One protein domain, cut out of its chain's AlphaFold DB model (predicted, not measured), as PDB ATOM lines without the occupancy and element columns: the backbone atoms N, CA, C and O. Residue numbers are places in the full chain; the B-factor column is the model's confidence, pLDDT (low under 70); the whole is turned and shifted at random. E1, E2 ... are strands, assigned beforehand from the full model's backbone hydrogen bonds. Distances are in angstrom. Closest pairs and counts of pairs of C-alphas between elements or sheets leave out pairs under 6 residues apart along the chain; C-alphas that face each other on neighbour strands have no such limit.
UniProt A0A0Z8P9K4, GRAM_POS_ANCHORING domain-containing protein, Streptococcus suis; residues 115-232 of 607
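This is residues 115 to 232 of the 607 residues of the protein "GRAM_POS_ANCHORING domain-containing protein" of Streptococcus suis (UniProt A0A0Z8P9K4). A long, thin, strongly twisted sheet of six strands is drawn out at one end into a two-stranded arm, the hairpin of E2 and E3, and at the other end curls like part of a barrel, with E1, E8, E6 and E5 side by side. A small second sheet, E4 and E7, lies beside the part of the long sheet where E1 and E2 pair. The printed part has 118 residues with eight named strands, E1 to E8 in order, and no named helix: all strand. The large sheet is mixed, in the order E3, E2, E1, E8, E6, E5. The whole is extended, a rod spanning 84 by 23 by 22 A, with a radius of gyration of the C-alphas of 22.4 A.

E1, residues 115 to 129, begins at C-alpha 115 (16.812, -55.355, -46.174) and is 45.5 A long. E2, residues 139 to 159, is the longest strand by residues and measures 54.8 A, ending at C-alpha 159 (3.271, -64.306, -60.152). E3, residues 162 to 175, is 34.3 A long and bends by 76 degrees at residue 167. E4 is residues 179 to 181, 7.1 A; E5 is 193 to 196, 10.2 A; E6 is 199 to 206, 20.4 A; E7 is 214 to 216, 7.3 A. E8, residues 220 to 229, is 29.3 A long and ends at C-alpha 229 (44.296, -46.574, -2.428).

E1, E2 and E3 form a meander, each strand the antiparallel neighbour of the one before. E1 and E2 are a hairpin at 164 degrees, with N 117 and O 150 at 2.8 A. E2 and E3 are a hairpin at 153 degrees, with N 151 and O 172 at 2.8 A; E3 is an edge strand. E8 is parallel to E1 at 2 degrees, with N 126 and O 223 at 2.8 A. E6 is antiparallel to E8 at 132 degrees, with N 204 and O 226 at 2.9 A. E5, the other edge strand, forms a hairpin with E6 at 131 degrees, with N 201 and O 194 at 2.8 A. E4 and E7 are antiparallel at 172 degrees, with N 180 and O 215 at 2.9 A. The closest C-alphas of E4 and E2 are those of Tyr 180 and Thr 142, 7.1 A apart. E3 and E8 are apart.

The two C-alphas farthest apart are those of Asn 160 and Glu 232, at 84.3 A. The printed part has no cut. The link from E4 to E5, 11 residues, is long. The mean pLDDT of the printed part is 95.0, and no printed residue is under 70.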
ATOM      1  N   THR A 115      16.781 -55.215 -47.633       95.94
ATOM      2  CA  THR A 115      16.812 -55.355 -46.174       95.94
ATOM      3  C   THR A 115      18.129 -54.798 -45.659       95.94
ATOM      4  O   THR A 115      19.167 -55.007 -46.286       95.94
ATOM      5  N   THR A 116      18.088 -54.060 -44.551       95.88
ATOM      6  CA  THR A 116      19.275 -53.472 -43.928       95.88
ATOM      7  C   THR A 116      19.404 -53.928 -42.480       95.88
ATOM      8  O   THR A 116      18.426 -53.960 -41.735       95.88
ATOM      9  N   GLU A 117      20.624 -54.273 -42.086       96.62
ATOM     10  CA  GLU A 117      20.988 -54.720 -40.745       96.62
ATOM     11  C   GLU A 117      22.087 -53.788 -40.205       96.62
ATOM     12  O   GLU A 117      23.252 -53.910 -40.603       96.62
ATOM     13  N   PRO A 118      21.739 -52.798 -39.360       96.19
ATOM     14  CA  PRO A 118      22.721 -51.917 -38.746       96.19
ATOM     15  C   PRO A 118      23.445 -52.618 -37.590       96.19
ATOM     16  O   PRO A 118      22.846 -53.360 -36.816       96.19
ATOM     17  N   THR A 119      24.736 -52.338 -37.450       95.88
ATOM     18  CA  THR A 119      25.561 -52.702 -36.294       95.88
ATOM     19  C   THR A 119      25.953 -51.429 -35.562       95.88
ATOM     20  O   THR A 119      26.467 -50.491 -36.183       95.88
ATOM     21  N   ASN A 120      25.717 -51.405 -34.252       96.19
ATOM     22  CA  ASN A 120      26.131 -50.307 -33.390       96.19
ATOM     23  C   ASN A 120      27.489 -50.594 -32.746       96.19
ATOM     24  O   ASN A 120      27.886 -51.750 -32.605       96.19
ATOM     25  N   GLY A 121      28.179 -49.531 -32.353       96.62
ATOM     26  CA  GLY A 121      29.342 -49.595 -31.483       96.62
ATOM     27  C   GLY A 121      29.348 -48.434 -30.502       96.62
ATOM     28  O   GLY A 121      28.739 -47.389 -30.759       96.62
ATOM     29  N   SER A 122      30.020 -48.639 -29.378       97.12
ATOM     30  CA  SER A 122      30.117 -47.702 -28.263       97.12
ATOM     31  C   SER A 122      31.471 -47.830 -27.567       97.12
ATOM     32  O   SER A 122      32.177 -48.825 -27.738       97.12
ATOM     33  N   VAL A 123      31.846 -46.816 -26.790       98.19
ATOM     34  CA  VAL A 123      33.046 -46.838 -25.948       98.19
ATOM     35  C   VAL A 123      32.662 -46.376 -24.551       98.19
ATOM     36  O   VAL A 123      32.214 -45.243 -24.358       98.19
ATOM     37  N   THR A 124      32.848 -47.261 -23.577       97.88
ATOM     38  CA  THR A 124      32.582 -46.998 -22.160       97.88
ATOM     39  C   THR A 124      33.869 -47.076 -21.356       97.88
ATOM     40  O   THR A 124      34.682 -47.980 -21.536       97.88
ATOM     41  N   ILE A 125      34.031 -46.148 -20.423       98.44
ATOM     42  CA  ILE A 125      35.172 -46.057 -19.528       98.44
ATOM     43  C   ILE A 125      34.721 -46.400 -18.117       98.44
ATOM     44  O   ILE A 125      33.793 -45.789 -17.584       98.44
ATOM     45  N   LYS A 126      35.422 -47.351 -17.507       98.44
ATOM     46  CA  LYS A 126      35.212 -47.792 -16.129       98.44
ATOM     47  C   LYS A 126      36.381 -47.403 -15.245       98.44
ATOM     48  O   LYS A 126      37.520 -47.296 -15.702       98.44
ATOM     49  N   TYR A 127      36.092 -47.246 -13.961       98.50
ATOM     50  CA  TYR A 127      37.060 -46.853 -12.945       98.50
ATOM     51  C   TYR A 127      36.929 -47.813 -11.782       98.50
ATOM     52  O   TYR A 127      35.902 -47.825 -11.106       98.50
ATOM     53  N   GLU A 128      37.950 -48.622 -11.553       98.12
ATOM     54  CA  GLU A 128      37.922 -49.674 -10.542       98.12
ATOM     55  C   GLU A 128      39.158 -49.574  -9.646       98.12
ATOM     56  O   GLU A 128      40.224 -49.133 -10.081       98.12
ATOM     57  N   SER A 129      39.040 -49.982  -8.385       97.94
ATOM     58  CA  SER A 129      40.204 -50.196  -7.530       97.94
ATOM     59  C   SER A 129      40.959 -51.469  -7.921       97.94
ATOM     60  O   SER A 129      40.518 -52.254  -8.762       97.94
ATOM     61  N   THR A 130      42.120 -51.697  -7.308       97.06
ATOM     62  CA  THR A 130      42.961 -52.885  -7.540       97.06
ATOM     63  C   THR A 130      42.269 -54.221  -7.245       97.06
ATOM     64  O   THR A 130      42.691 -55.244  -7.778       97.06
ATOM     65  N   ASP A 131      41.207 -54.223  -6.440       95.00
ATOM     66  CA  ASP A 131      40.348 -55.380  -6.148       95.00
ATOM     67  C   ASP A 131      39.137 -55.513  -7.100       95.00
ATOM     68  O   ASP A 131      38.363 -56.461  -6.987       95.00
ATOM     69  N   GLY A 132      38.972 -54.587  -8.052       96.00
ATOM     70  CA  GLY A 132      37.852 -54.546  -8.994       96.00
ATOM     71  C   GLY A 132      36.615 -53.789  -8.499       96.00
ATOM     72  O   GLY A 132      35.601 -53.783  -9.196       96.00
ATOM     73  N   THR A 133      36.660 -53.144  -7.328       97.12
ATOM     74  CA  THR A 133      35.518 -52.360  -6.829       97.12
ATOM     75  C   THR A 133      35.336 -51.079  -7.660       97.12
ATOM     76  O   THR A 133      36.284 -50.307  -7.797       97.12
ATOM     77  N   PRO A 134      34.136 -50.780  -8.199       97.94
ATOM     78  CA  PRO A 134      33.904 -49.544  -8.949       97.94
ATOM     79  C   PRO A 134      34.116 -48.298  -8.081       97.94
ATOM     80  O   PRO A 134      33.599 -48.226  -6.963       97.94
ATOM     81  N   LEU A 135      34.828 -47.291  -8.588       97.94
ATOM     82  CA  LEU A 135      35.192 -46.068  -7.856       97.94
ATOM     83  C   LEU A 135      34.383 -44.831  -8.257       97.94
ATOM     84  O   LEU A 135      34.272 -43.897  -7.468       97.94
ATOM     85  N   ARG A 136      33.793 -44.823  -9.449       96.06
ATOM     86  CA  ARG A 136      32.825 -43.815  -9.900       96.06
ATOM     87  C   ARG A 136      31.929 -44.416 -10.979       96.06
ATOM     88  O   ARG A 136      32.195 -45.529 -11.426       96.06
ATOM     89  N   ASP A 137      30.896 -43.679 -11.370       96.81
ATOM     90  CA  ASP A 137      30.008 -44.088 -12.456       96.81
ATOM     91  C   ASP A 137      30.771 -44.240 -13.778       96.81
ATOM     92  O   ASP A 137      31.743 -43.521 -14.050       96.81
ATOM     93  N   ASP A 138      30.308 -45.185 -14.594       96.62
ATOM     94  CA  ASP A 138      30.817 -45.409 -15.941       96.62
ATOM     95  C   ASP A 138      30.642 -44.136 -16.781       96.62
ATOM     96  O   ASP A 138      29.633 -43.429 -16.691       96.62
ATOM     97  N   LYS A 139      31.634 -43.847 -17.622       95.69
ATOM     98  CA  LYS A 139      31.627 -42.683 -18.507       95.69
ATOM     99  C   LYS A 139      31.561 -43.130 -19.955       95.69
ATOM    100  O   LYS A 139      32.333 -43.986 -20.368       95.69
ATOM    101  N   GLU A 140      30.654 -42.553 -20.728       95.19
ATOM    102  CA  GLU A 140      30.640 -42.742 -22.178       95.19
ATOM    103  C   GLU A 140      31.643 -41.779 -22.820       95.19
ATOM    104  O   GLU A 140      31.492 -40.569 -22.665       95.19
ATOM    105  N   ASP A 141      32.629 -42.308 -23.547       95.75
ATOM    106  CA  ASP A 141      33.414 -41.501 -24.498       95.75
ATOM    107  C   ASP A 141      32.661 -41.411 -25.834       95.75
ATOM    108  O   ASP A 141      32.478 -40.336 -26.407       95.75
ATOM    109  N   THR A 142      32.148 -42.553 -26.299       94.50
ATOM    110  CA  THR A 142      31.391 -42.654 -27.543       94.50
ATOM    111  C   THR A 142      30.067 -43.366 -27.288       94.50
ATOM    112  O   THR A 142      30.033 -44.572 -27.038       94.50
ATOM    113  N   SER A 143      28.957 -42.633 -27.394       94.19
ATOM    114  CA  SER A 143      27.612 -43.206 -27.268       94.19
ATOM    115  C   SER A 143      27.316 -44.218 -28.380       94.19
ATOM    116  O   SER A 143      27.777 -44.067 -29.514       94.19
ATOM    117  N   SER A 144      26.476 -45.214 -28.077       95.44
ATOM    118  CA  SER A 144      26.051 -46.245 -29.035       95.44
ATOM    119  C   SER A 144      25.512 -45.636 -30.334       95.44
ATOM    120  O   SER A 144      24.413 -45.074 -30.370       95.44
ATOM    121  N   THR A 145      26.255 -45.805 -31.427       95.25
ATOM    122  CA  THR A 145      25.920 -45.270 -32.753       95.25
ATOM    123  C   THR A 145      26.126 -46.319 -33.840       95.25
ATOM    124  O   THR A 145      26.906 -47.250 -33.662       95.25
ATOM    125  N   VAL A 146      25.438 -46.179 -34.977       96.12
ATOM    126  CA  VAL A 146      25.594 -47.094 -36.117       96.12
ATOM    127  C   VAL A 146      26.994 -46.922 -36.708       96.12
ATOM    128  O   VAL A 146      27.339 -45.850 -37.216       96.12
ATOM    129  N   ILE A 147      27.786 -47.990 -36.662       96.12
ATOM    130  CA  ILE A 147      29.149 -48.049 -37.206       96.12
ATOM    131  C   ILE A 147      29.215 -48.836 -38.514       96.12
ATOM    132  O   ILE A 147      30.139 -48.651 -39.304       96.12
ATOM    133  N   SER A 148      28.227 -49.690 -38.784       95.88
ATOM    134  CA  SER A 148      28.114 -50.392 -40.057       95.88
ATOM    135  C   SER A 148      26.663 -50.677 -40.411       95.88
ATOM    136  O   SER A 148      25.827 -50.846 -39.530       95.88
ATOM    137  N   THR A 149      26.350 -50.723 -41.703       97.31
ATOM    138  CA  THR A 149      25.060 -51.199 -42.210       97.31
ATOM    139  C   THR A 149      25.308 -52.241 -43.287       97.31
ATOM    140  O   THR A 149      25.920 -51.949 -44.317       97.31
ATOM    141  N   LYS A 150      24.828 -53.463 -43.050       96.94
ATOM    142  CA  LYS A 150      24.782 -54.516 -44.062       96.94
ATOM    143  C   LYS A 150      23.477 -54.385 -44.843       96.94
ATOM    144  O   LYS A 150      22.405 -54.390 -44.251       96.94
ATOM    145  N   THR A 151      23.562 -54.292 -46.162       97.00
ATOM    146  CA  THR A 151      22.418 -54.212 -47.074       97.00
ATOM    147  C   THR A 151      22.351 -55.487 -47.897       97.00
ATOM    148  O   THR A 151      23.315 -55.823 -48.581       97.00
ATOM    149  N   THR A 152      21.212 -56.174 -47.855       96.81
ATOM    150  CA  THR A 152      20.926 -57.348 -48.683       96.81
ATOM    151  C   THR A 152      19.809 -57.009 -49.659       96.81
ATOM    152  O   THR A 152      18.685 -56.714 -49.243       96.81
ATOM    153  N   THR A 153      20.111 -57.091 -50.952       95.88
ATOM    154  CA  THR A 153      19.163 -56.860 -52.046       95.88
ATOM    155  C   THR A 153      18.799 -58.188 -52.695       95.88
ATOM    156  O   THR A 153      19.650 -58.867 -53.272       95.88
ATOM    157  N   LYS A 154      17.519 -58.559 -52.619       95.38
ATOM    158  CA  LYS A 154      16.945 -59.715 -53.314       95.38
ATOM    159  C   LYS A 154      16.098 -59.238 -54.481       95.38
ATOM    160  O   LYS A 154      15.265 -58.352 -54.321       95.38
ATOM    161  N   LYS A 155      16.270 -59.858 -55.640       93.81
ATOM    162  CA  LYS A 155      15.452 -59.581 -56.822       93.81
ATOM    163  C   LYS A 155      14.286 -60.554 -56.876       93.81
ATOM    164  O   LYS A 155      14.472 -61.746 -56.643       93.81
ATOM    165  N   TYR A 156      13.087 -60.071 -57.175       93.06
ATOM    166  CA  TYR A 156      11.901 -60.915 -57.310       93.06
ATOM    167  C   TYR A 156      10.938 -60.383 -58.369       93.06
ATOM    168  O   TYR A 156      10.931 -59.195 -58.675       93.06
ATOM    169  N   TYR A 157      10.075 -61.247 -58.889       89.56
ATOM    170  CA  TYR A 157       8.873 -60.844 -59.618       89.56
ATOM    171  C   TYR A 157       7.626 -61.392 -58.918       89.56
ATOM    172  O   TYR A 157       7.719 -62.273 -58.064       89.56
ATOM    173  N   VAL A 158       6.448 -60.857 -59.249       86.88
ATOM    174  CA  VAL A 158       5.174 -61.337 -58.691       86.88
ATOM    175  C   VAL A 158       4.462 -62.200 -59.721       86.88
ATOM    176  O   VAL A 158       4.243 -61.770 -60.852       86.88
ATOM    177  N   TYR A 159       4.074 -63.410 -59.328       84.06
ATOM    178  CA  TYR A 159       3.271 -64.306 -60.152       84.06
ATOM    179  C   TYR A 159       2.193 -64.963 -59.295       84.06
ATOM    180  O   TYR A 159       2.479 -65.478 -58.221       84.06
ATOM    181  N   ASN A 160       0.939 -64.888 -59.749       84.00
ATOM    182  CA  ASN A 160      -0.241 -65.353 -59.011       84.00
ATOM    183  C   ASN A 160      -0.335 -64.818 -57.564       84.00
ATOM    184  O   ASN A 160      -0.839 -65.499 -56.678       84.00
ATOM    185  N   GLY A 161       0.143 -63.592 -57.328       82.62
ATOM    186  CA  GLY A 161       0.131 -62.951 -56.008       82.62
ATOM    187  C   GLY A 161       1.301 -63.319 -55.086       82.62
ATOM    188  O   GLY A 161       1.408 -62.737 -54.009       82.62
ATOM    189  N   GLU A 162       2.205 -64.210 -55.499       88.00
ATOM    190  CA  GLU A 162       3.371 -64.626 -54.711       88.00
ATOM    191  C   GLU A 162       4.677 -64.041 -55.267       88.00
ATOM    192  O   GLU A 162       4.813 -63.818 -56.474       88.00
ATOM    193  N   LYS A 163       5.651 -63.786 -54.383       92.19
ATOM    194  CA  LYS A 163       7.001 -63.358 -54.775       92.19
ATOM    195  C   LYS A 163       7.815 -64.569 -55.223       92.19
ATOM    196  O   LYS A 163       8.015 -65.497 -54.445       92.19
ATOM    197  N   VAL A 164       8.349 -64.516 -56.437       91.56
ATOM    198  CA  VAL A 164       9.317 -65.487 -56.950       91.56
ATOM    199  C   VAL A 164      10.676 -64.803 -57.039       91.56
ATOM    200  O   VAL A 164      10.847 -63.868 -57.822       91.56
ATOM    201  N   TYR A 165      11.625 -65.235 -56.209       92.31
ATOM    202  CA  TYR A 165      12.977 -64.675 -56.180       92.31
ATOM    203  C   TYR A 165      13.812 -65.180 -57.355       92.31
ATOM    204  O   TYR A 165      13.715 -66.345 -57.740       92.31
ATOM    205  N   VAL A 166      14.634 -64.294 -57.914       90.69
ATOM    206  CA  VAL A 166      15.469 -64.561 -59.086       90.69
ATOM    207  C   VAL A 166      16.917 -64.181 -58.805       90.69
ATOM    208  O   VAL A 166      17.198 -63.089 -58.313       90.69
ATOM    209  N   GLY A 167      17.831 -65.086 -59.153       88.06
ATOM    210  CA  GLY A 167      19.260 -64.936 -58.880       88.06
ATOM    211  C   GLY A 167      19.621 -65.025 -57.394       88.06
ATOM    212  O   GLY A 167      18.764 -65.199 -56.526       88.06
ATOM    213  N   ASP A 168      20.918 -64.900 -57.123       93.06
ATOM    214  CA  ASP A 168      21.441 -64.876 -55.761       93.06
ATOM    215  C   ASP A 168      21.279 -63.477 -55.135       93.06
ATOM    216  O   ASP A 168      21.398 -62.466 -55.838       93.06
ATOM    217  N   PRO A 169      21.015 -63.380 -53.817       93.50
ATOM    218  CA  PRO A 169      21.026 -62.108 -53.105       93.50
ATOM    219  C   PRO A 169      22.381 -61.406 -53.233       93.50
ATOM    220  O   PRO A 169      23.431 -62.041 -53.130       93.50
ATOM    221  N   VAL A 170      22.361 -60.085 -53.401       94.69
ATOM    222  CA  VAL A 170      23.577 -59.262 -53.400       94.69
ATOM    223  C   VAL A 170      23.706 -58.581 -52.044       94.69
ATOM    224  O   VAL A 170      22.771 -57.911 -51.604       94.69
ATOM    225  N   GLU A 171      24.862 -58.739 -51.400       95.12
ATOM    226  CA  GLU A 171      25.177 -58.095 -50.126       95.12
ATOM    227  C   GLU A 171      26.219 -56.985 -50.309       95.12
ATOM    228  O   GLU A 171      27.189 -57.131 -51.055       95.12
ATOM    229  N   SER A 172      26.036 -55.873 -49.602       94.62
ATOM    230  CA  SER A 172      27.023 -54.799 -49.490       94.62
ATOM    231  C   SER A 172      27.087 -54.300 -48.054       94.62
ATOM    232  O   SER A 172      26.048 -54.173 -47.410       94.62
ATOM    233  N   THR A 173      28.277 -53.955 -47.573       95.31
ATOM    234  CA  THR A 173      28.468 -53.407 -46.227       95.31
ATOM    235  C   THR A 173      29.069 -52.016 -46.324       95.31
ATOM    236  O   THR A 173      30.129 -51.835 -46.919       95.31
ATOM    237  N   GLU A 174      28.402 -51.040 -45.719       95.50
ATOM    238  CA  GLU A 174      28.945 -49.699 -45.511       95.50
ATOM    239  C   GLU A 174      29.447 -49.587 -44.067       95.50
ATOM    240  O   GLU A 174      28.792 -50.063 -43.137       95.50
ATOM    241  N   THR A 175      30.623 -48.990 -43.871       94.50
ATOM    242  CA  THR A 175      31.236 -48.790 -42.550       94.50
ATOM    243  C   THR A 175      31.533 -47.317 -42.329       94.50
ATOM    244  O   THR A 175      32.072 -46.653 -43.215       94.50
ATOM    245  N   LYS A 176      31.244 -46.823 -41.129       92.88
ATOM    246  CA  LYS A 176      31.599 -45.479 -40.685       92.88
ATOM    247  C   LYS A 176      32.966 -45.517 -40.011       92.88
ATOM    248  O   LYS A 176      33.196 -46.349 -39.139       92.88
ATOM    249  N   ASP A 177      33.860 -44.612 -40.399       92.31
ATOM    250  CA  ASP A 177      35.151 -44.477 -39.724       92.31
ATOM    251  C   ASP A 177      34.979 -43.618 -38.467       92.31
ATOM    252  O   ASP A 177      34.802 -42.402 -38.553       92.31
ATOM    253  N   LEU A 178      34.940 -44.275 -37.311       94.25
ATOM    254  CA  LEU A 178      34.794 -43.645 -36.005       94.25
ATOM    255  C   LEU A 178      35.960 -44.083 -35.125       94.25
ATOM    256  O   LEU A 178      36.243 -45.278 -35.017       94.25
ATOM    257  N   SER A 179      36.628 -43.119 -34.505       95.12
ATOM    258  CA  SER A 179      37.747 -43.341 -33.595       95.12
ATOM    259  C   SER A 179      37.460 -42.744 -32.229       95.12
ATOM    260  O   SER A 179      36.675 -41.803 -32.126       95.12
ATOM    261  N   TYR A 180      38.148 -43.260 -31.219       95.69
ATOM    262  CA  TYR A 180      38.105 -42.761 -29.855       95.69
ATOM    263  C   TYR A 180      39.510 -42.606 -29.275       95.69
ATOM    264  O   TYR A 180      40.443 -43.297 -29.700       95.69
ATOM    265  N   ASP A 181      39.635 -41.707 -28.302       95.81
ATOM    266  CA  ASP A 181      40.834 -41.499 -27.495       95.81
ATOM    267  C   ASP A 181      40.419 -41.045 -26.092       95.81
ATOM    268  O   ASP A 181      40.022 -39.901 -25.877       95.81
ATOM    269  N   THR A 182      40.527 -41.965 -25.136       95.19
ATOM    270  CA  THR A 182      40.139 -41.745 -23.734       95.19
ATOM    271  C   THR A 182      41.204 -41.002 -22.919       95.19
ATOM    272  O   THR A 182      41.060 -40.815 -21.708       95.19
ATOM    273  N   THR A 183      42.310 -40.606 -23.559       93.44
ATOM    274  CA  THR A 183      43.417 -39.870 -22.932       93.44
ATOM    275  C   THR A 183      43.317 -38.357 -23.125       93.44
ATOM    276  O   THR A 183      44.133 -37.611 -22.577       93.44
ATOM    277  N   GLU A 184      42.305 -37.894 -23.862       90.00
ATOM    278  CA  GLU A 184      42.052 -36.480 -24.116       90.00
ATOM    279  C   GLU A 184      41.797 -35.712 -22.806       90.00
ATOM    280  O   GLU A 184      40.858 -35.969 -22.046       90.00
ATOM    281  N   ALA A 185      42.687 -34.760 -22.513       81.19
ATOM    282  CA  ALA A 185      42.728 -34.067 -21.226       81.19
ATOM    283  C   ALA A 185      41.504 -33.167 -20.980       81.19
ATOM    284  O   ALA A 185      41.134 -32.930 -19.831       81.19
ATOM    285  N   ASP A 186      40.872 -32.665 -22.039       80.50
ATOM    286  CA  ASP A 186      39.673 -31.829 -21.979       80.50
ATOM    287  C   ASP A 186      38.403 -32.617 -21.632       80.50
ATOM    288  O   ASP A 186      37.420 -32.015 -21.194       80.50
ATOM    289  N   LYS A 187      38.430 -33.950 -21.745       84.88
ATOM    290  CA  LYS A 187      37.281 -34.800 -21.425       84.88
ATOM    291  C   LYS A 187      37.234 -35.284 -19.978       84.88
ATOM    292  O   LYS A 187      36.178 -35.743 -19.558       84.88
ATOM    293  N   ASP A 188      38.305 -35.182 -19.185       86.62
ATOM    294  CA  ASP A 188      38.391 -35.752 -17.816       86.62
ATOM    295  C   ASP A 188      37.975 -37.243 -17.752       86.62
ATOM    296  O   ASP A 188      37.196 -37.715 -16.912       86.62
ATOM    297  N   GLU A 189      38.433 -37.999 -18.739       93.81
ATOM    298  CA  GLU A 189      38.166 -39.431 -18.891       93.81
ATOM    299  C   GLU A 189      39.223 -40.298 -18.218       93.81
ATOM    300  O   GLU A 189      38.939 -41.414 -17.795       93.81
ATOM    301  N   LYS A 190      40.416 -39.739 -18.013       95.00
ATOM    302  CA  LYS A 190      41.552 -40.399 -17.372       95.00
ATOM    303  C   LYS A 190      42.081 -39.556 -16.202       95.00
ATOM    304  O   LYS A 190      43.203 -39.048 -16.260       95.00
ATOM    305  N   PRO A 191      41.311 -39.381 -15.113       95.50
ATOM    306  CA  PRO A 191      41.772 -38.610 -13.967       95.50
ATOM    307  C   PRO A 191      42.950 -39.311 -13.291       95.50
ATOM    308  O   PRO A 191      43.026 -40.545 -13.248       95.50
ATOM    309  N   GLU A 192      43.884 -38.515 -12.774       95.25
ATOM    310  CA  GLU A 192      45.058 -39.004 -12.039       95.25
ATOM    311  C   GLU A 192      44.673 -39.585 -10.685       95.25
ATOM    312  O   GLU A 192      45.165 -40.641 -10.291       95.25
ATOM    313  N   THR A 193      43.747 -38.919 -10.000       96.75
ATOM    314  CA  THR A 193      43.248 -39.338  -8.698       96.75
ATOM    315  C   THR A 193      41.730 -39.348  -8.667       96.75
ATOM    316  O   THR A 193      41.064 -38.602  -9.383       96.75
ATOM    317  N   LEU A 194      41.183 -40.216  -7.823       97.12
ATOM    318  CA  LEU A 194      39.755 -40.305  -7.542       97.12
ATOM    319  C   LEU A 194      39.524 -40.274  -6.036       97.12
ATOM    320  O   LEU A 194      40.374 -40.707  -5.260       97.12
ATOM    321  N   GLN A 195      38.361 -39.777  -5.623       96.75
ATOM    322  CA  GLN A 195      37.925 -39.819  -4.231       96.75
ATOM    323  C   GLN A 195      36.636 -40.620  -4.126       96.75
ATOM    324  O   GLN A 195      35.690 -40.377  -4.874       96.75
ATOM    325  N   LYS A 196      36.601 -41.556  -3.180       96.69
ATOM    326  CA  LYS A 196      35.409 -42.335  -2.854       96.69
ATOM    327  C   LYS A 196      35.438 -42.709  -1.379       96.69
ATOM    328  O   LYS A 196      36.473 -43.135  -0.876       96.69
ATOM    329  N   ASP A 197      34.315 -42.511  -0.694       95.44
ATOM    330  CA  ASP A 197      34.135 -42.860   0.723       95.44
ATOM    331  C   ASP A 197      35.218 -42.267   1.650       95.44
ATOM    332  O   ASP A 197      35.702 -42.914   2.575       95.44
ATOM    333  N   GLY A 198      35.646 -41.027   1.376       95.19
ATOM    334  CA  GLY A 198      36.688 -40.331   2.144       95.19
ATOM    335  C   GLY A 198      38.120 -40.815   1.884       95.19
ATOM    336  O   GLY A 198      39.064 -40.236   2.417       95.19
ATOM    337  N   LYS A 199      38.301 -41.833   1.041       96.62
ATOM    338  CA  LYS A 199      39.604 -42.331   0.596       96.62
ATOM    339  C   LYS A 199      40.006 -41.682  -0.722       96.62
ATOM    340  O   LYS A 199      39.155 -41.346  -1.547       96.62
ATOM    341  N   THR A 200      41.312 -41.532  -0.926       97.75
ATOM    342  CA  THR A 200      41.882 -41.066  -2.198       97.75
ATOM    343  C   THR A 200      42.567 -42.230  -2.894       97.75
ATOM    344  O   THR A 200      43.284 -42.993  -2.256       97.75
ATOM    345  N   TYR A 201      42.370 -42.348  -4.200       98.31
ATOM    346  CA  TYR A 201      42.951 -43.391  -5.028       98.31
ATOM    347  C   TYR A 201      43.797 -42.770  -6.136       98.31
ATOM    348  O   TYR A 201      43.417 -41.752  -6.710       98.31
ATOM    349  N   GLN A 202      44.924 -43.398  -6.447       98.25
ATOM    350  CA  GLN A 202      45.875 -43.004  -7.482       98.25
ATOM    351  C   GLN A 202      45.747 -43.952  -8.674       98.25
ATOM    352  O   GLN A 202      45.751 -45.166  -8.482       98.25
ATOM    353  N   ARG A 203      45.645 -43.433  -9.903       97.88
ATOM    354  CA  ARG A 203      45.614 -44.269 -11.112       97.88
ATOM    355  C   ARG A 203      46.951 -44.991 -11.256       97.88
ATOM    356  O   ARG A 203      47.998 -44.351 -11.186       97.88
ATOM    357  N   VAL A 204      46.913 -46.301 -11.487       97.94
ATOM    358  CA  VAL A 204      48.120 -47.144 -11.568       97.94
ATOM    359  C   VAL A 204      48.243 -47.916 -12.875       97.94
ATOM    360  O   VAL A 204      49.360 -48.231 -13.279       97.94
ATOM    361  N   ALA A 205      47.132 -48.219 -13.553       97.25
ATOM    362  CA  ALA A 205      47.162 -48.999 -14.788       97.25
ATOM    363  C   ALA A 205      45.880 -48.866 -15.623       97.25
ATOM    364  O   ALA A 205      44.844 -48.410 -15.140       97.25
ATOM    365  N   VAL A 206      45.959 -49.347 -16.864       97.94
ATOM    366  CA  VAL A 206      44.806 -49.800 -17.653       97.94
ATOM    367  C   VAL A 206      44.656 -51.303 -17.419       97.94
ATOM    368  O   VAL A 206      45.650 -52.032 -17.402       97.94
ATOM    369  N   LYS A 207      43.433 -51.777 -17.180       97.38
ATOM    370  CA  LYS A 207      43.163 -53.171 -16.813       97.38
ATOM    371  C   LYS A 207      43.518 -54.107 -17.965       97.38
ATOM    372  O   LYS A 207      43.059 -53.924 -19.094       97.38
ATOM    373  N   ALA A 208      44.283 -55.154 -17.668       95.75
ATOM    374  CA  ALA A 208      44.590 -56.190 -18.645       95.75
ATOM    375  C   ALA A 208      43.297 -56.849 -19.161       95.75
ATOM    376  O   ALA A 208      42.433 -57.234 -18.371       95.75
ATOM    377  N   GLY A 209      43.173 -56.972 -20.483       95.50
ATOM    378  CA  GLY A 209      41.984 -57.521 -21.143       95.50
ATOM    379  C   GLY A 209      40.837 -56.526 -21.356       95.50
ATOM    380  O   GLY A 209      39.824 -56.917 -21.930       95.50
ATOM    381  N   SER A 210      40.981 -55.266 -20.925       97.19
ATOM    382  CA  SER A 210      40.114 -54.172 -21.385       97.19
ATOM    383  C   SER A 210      40.566 -53.660 -22.760       97.19
ATOM    384  O   SER A 210      41.635 -54.045 -23.241       97.19
ATOM    385  N   ALA A 211      39.735 -52.852 -23.417       97.88
ATOM    386  CA  ALA A 211      40.084 -52.226 -24.688       97.88
ATOM    387  C   ALA A 211      41.255 -51.239 -24.523       97.88
ATOM    388  O   ALA A 211      41.474 -50.698 -23.435       97.88
ATOM    389  N   ASP A 212      41.994 -51.012 -25.611       97.19
ATOM    390  CA  ASP A 212      43.061 -50.012 -25.659       97.19
ATOM    391  C   ASP A 212      42.505 -48.601 -25.399       97.19
ATOM    392  O   ASP A 212      41.335 -48.320 -25.638       97.19
ATOM    393  N   GLU A 213      43.345 -47.684 -24.918       97.00
ATOM    394  CA  GLU A 213      42.899 -46.325 -24.565       97.00
ATOM    395  C   GLU A 213      42.479 -45.490 -25.784       97.00
ATOM    396  O   GLU A 213      41.771 -44.493 -25.630       97.00
ATOM    397  N   ASN A 214      42.910 -45.894 -26.981       96.31
ATOM    398  CA  ASN A 214      42.583 -45.276 -28.254       96.31
ATOM    399  C   ASN A 214      42.433 -46.327 -29.362       96.31
ATOM    400  O   ASN A 214      43.051 -47.391 -29.340       96.31
ATOM    401  N   GLY A 215      41.600 -46.029 -30.359       95.50
ATOM    402  CA  GLY A 215      41.366 -46.966 -31.454       95.50
ATOM    403  C   GLY A 215      40.176 -46.623 -32.337       95.50
ATOM    404  O   GLY A 215      39.635 -45.520 -32.298       95.50
ATOM    405  N   LYS A 216      39.773 -47.592 -33.167       95.81
ATOM    406  CA  LYS A 216      38.547 -47.515 -33.974       95.81
ATOM    407  C   LYS A 216      37.380 -48.165 -33.242       95.81
ATOM    408  O   LYS A 216      37.530 -49.232 -32.651       95.81
ATOM    409  N   VAL A 217      36.198 -47.575 -33.367       96.69
ATOM    410  CA  VAL A 217      34.953 -48.126 -32.825       96.69
ATOM    411  C   VAL A 217      34.425 -49.194 -33.783       96.69
ATOM    412  O   VAL A 217      33.670 -48.921 -34.712       96.69
ATOM    413  N   THR A 218      34.878 -50.428 -33.583       94.00
ATOM    414  CA  THR A 218      34.482 -51.616 -34.368       94.00
ATOM    415  C   THR A 218      33.327 -52.414 -33.754       94.00
ATOM    416  O   THR A 218      32.875 -53.394 -34.343       94.00
ATOM    417  N   GLY A 219      32.852 -51.996 -32.585       94.75
ATOM    418  CA  GLY A 219      31.797 -52.620 -31.796       94.75
ATOM    419  C   GLY A 219      31.722 -51.927 -30.440       94.75
ATOM    420  O   GLY A 219      32.100 -50.758 -30.338       94.75
ATOM    421  N   ASP A 220      31.276 -52.643 -29.416       97.38
ATOM    422  CA  ASP A 220      31.306 -52.152 -28.039       97.38
ATOM    423  C   ASP A 220      32.686 -52.383 -27.420       97.38
ATOM    424  O   ASP A 220      33.182 -53.511 -27.362       97.38
ATOM    425  N   HIS A 221      33.299 -51.303 -26.946       97.25
ATOM    426  CA  HIS A 221      34.597 -51.299 -26.283       97.25
ATOM    427  C   HIS A 221      34.447 -50.830 -24.842       97.25
ATOM    428  O   HIS A 221      33.715 -49.884 -24.550       97.25
ATOM    429  N   VAL A 222      35.173 -51.478 -23.933       98.31
ATOM    430  CA  VAL A 222      35.225 -51.086 -22.523       98.31
ATOM    431  C   VAL A 222      36.675 -50.864 -22.134       98.31
ATOM    432  O   VAL A 222      37.437 -51.826 -22.053       98.31
ATOM    433  N   VAL A 223      37.044 -49.614 -21.871       98.44
ATOM    434  CA  VAL A 223      38.349 -49.238 -21.312       98.44
ATOM    435  C   VAL A 223      38.201 -49.191 -19.798       98.44
ATOM    436  O   VAL A 223      37.241 -48.626 -19.283       98.44
ATOM    437  N   THR A 224      39.102 -49.817 -19.043       98.56
ATOM    438  CA  THR A 224      39.014 -49.809 -17.573       98.56
ATOM    439  C   THR A 224      40.299 -49.282 -16.960       98.56
ATOM    440  O   THR A 224      41.359 -49.888 -17.111       98.56
ATOM    441  N   TYR A 225      40.195 -48.180 -16.225       98.44
ATOM    442  CA  TYR A 225      41.289 -47.618 -15.447       98.44
ATOM    443  C   TYR A 225      41.296 -48.191 -14.031       98.44
ATOM    444  O   TYR A 225      40.272 -48.201 -13.346       98.44
ATOM    445  N   VAL A 226      42.469 -48.648 -13.596       98.56
ATOM    446  CA  VAL A 226      42.697 -49.242 -12.276       98.56
ATOM    447  C   VAL A 226      43.376 -48.229 -11.365       98.56
ATOM    448  O   VAL A 226      44.361 -47.592 -11.757       98.56
ATOM    449  N   TYR A 227      42.885 -48.121 -10.132       98.50
ATOM    450  CA  TYR A 227      43.400 -47.208  -9.120       98.50
ATOM    451  C   TYR A 227      43.767 -47.937  -7.819       98.50
ATOM    452  O   TYR A 227      43.071 -48.847  -7.379       98.50
ATOM    453  N   ALA A 228      44.847 -47.513  -7.168       98.38
ATOM    454  CA  ALA A 228      45.270 -48.015  -5.862       98.38
ATOM    455  C   ALA A 228      44.962 -46.990  -4.762       98.38
ATOM    456  O   ALA A 228      45.099 -45.788  -4.982       98.38
ATOM    457  N   GLU A 229      44.551 -47.450  -3.580       98.25
ATOM    458  CA  GLU A 229      44.296 -46.574  -2.428       98.25
ATOM    459  C   GLU A 229      45.596 -45.901  -1.964       98.25
ATOM    460  O   GLU A 229      46.621 -46.562  -1.774       98.25
ATOM    461  N   ILE A 230      45.544 -44.584  -1.763       98.12
ATOM    462  CA  ILE A 230      46.620 -43.812  -1.149       98.12
ATOM    463  C   ILE A 230      46.486 -43.925   0.373       98.12
ATOM    464  O   ILE A 230      45.506 -43.471   0.961       98.12
ATOM    465  N   LYS A 231      47.509 -44.496   0.999       96.44
ATOM    466  CA  LYS A 231      47.691 -44.643   2.443       96.44
ATOM    467  C   LYS A 231      48.656 -43.575   2.971       96.44
ATOM    468  O   LYS A 231      49.408 -42.965   2.208       96.44
ATOM    469  N   GLU A 232      48.658 -43.375   4.284       95.81
ATOM    470  CA  GLU A 232      49.591 -42.489   4.987       95.81
ATOM    471  C   GLU A 232      50.495 -43.306   5.921       95.81
ATOM    472  O   GLU A 232      50.052 -44.245   6.577       95.81
TER     473      GLU A 232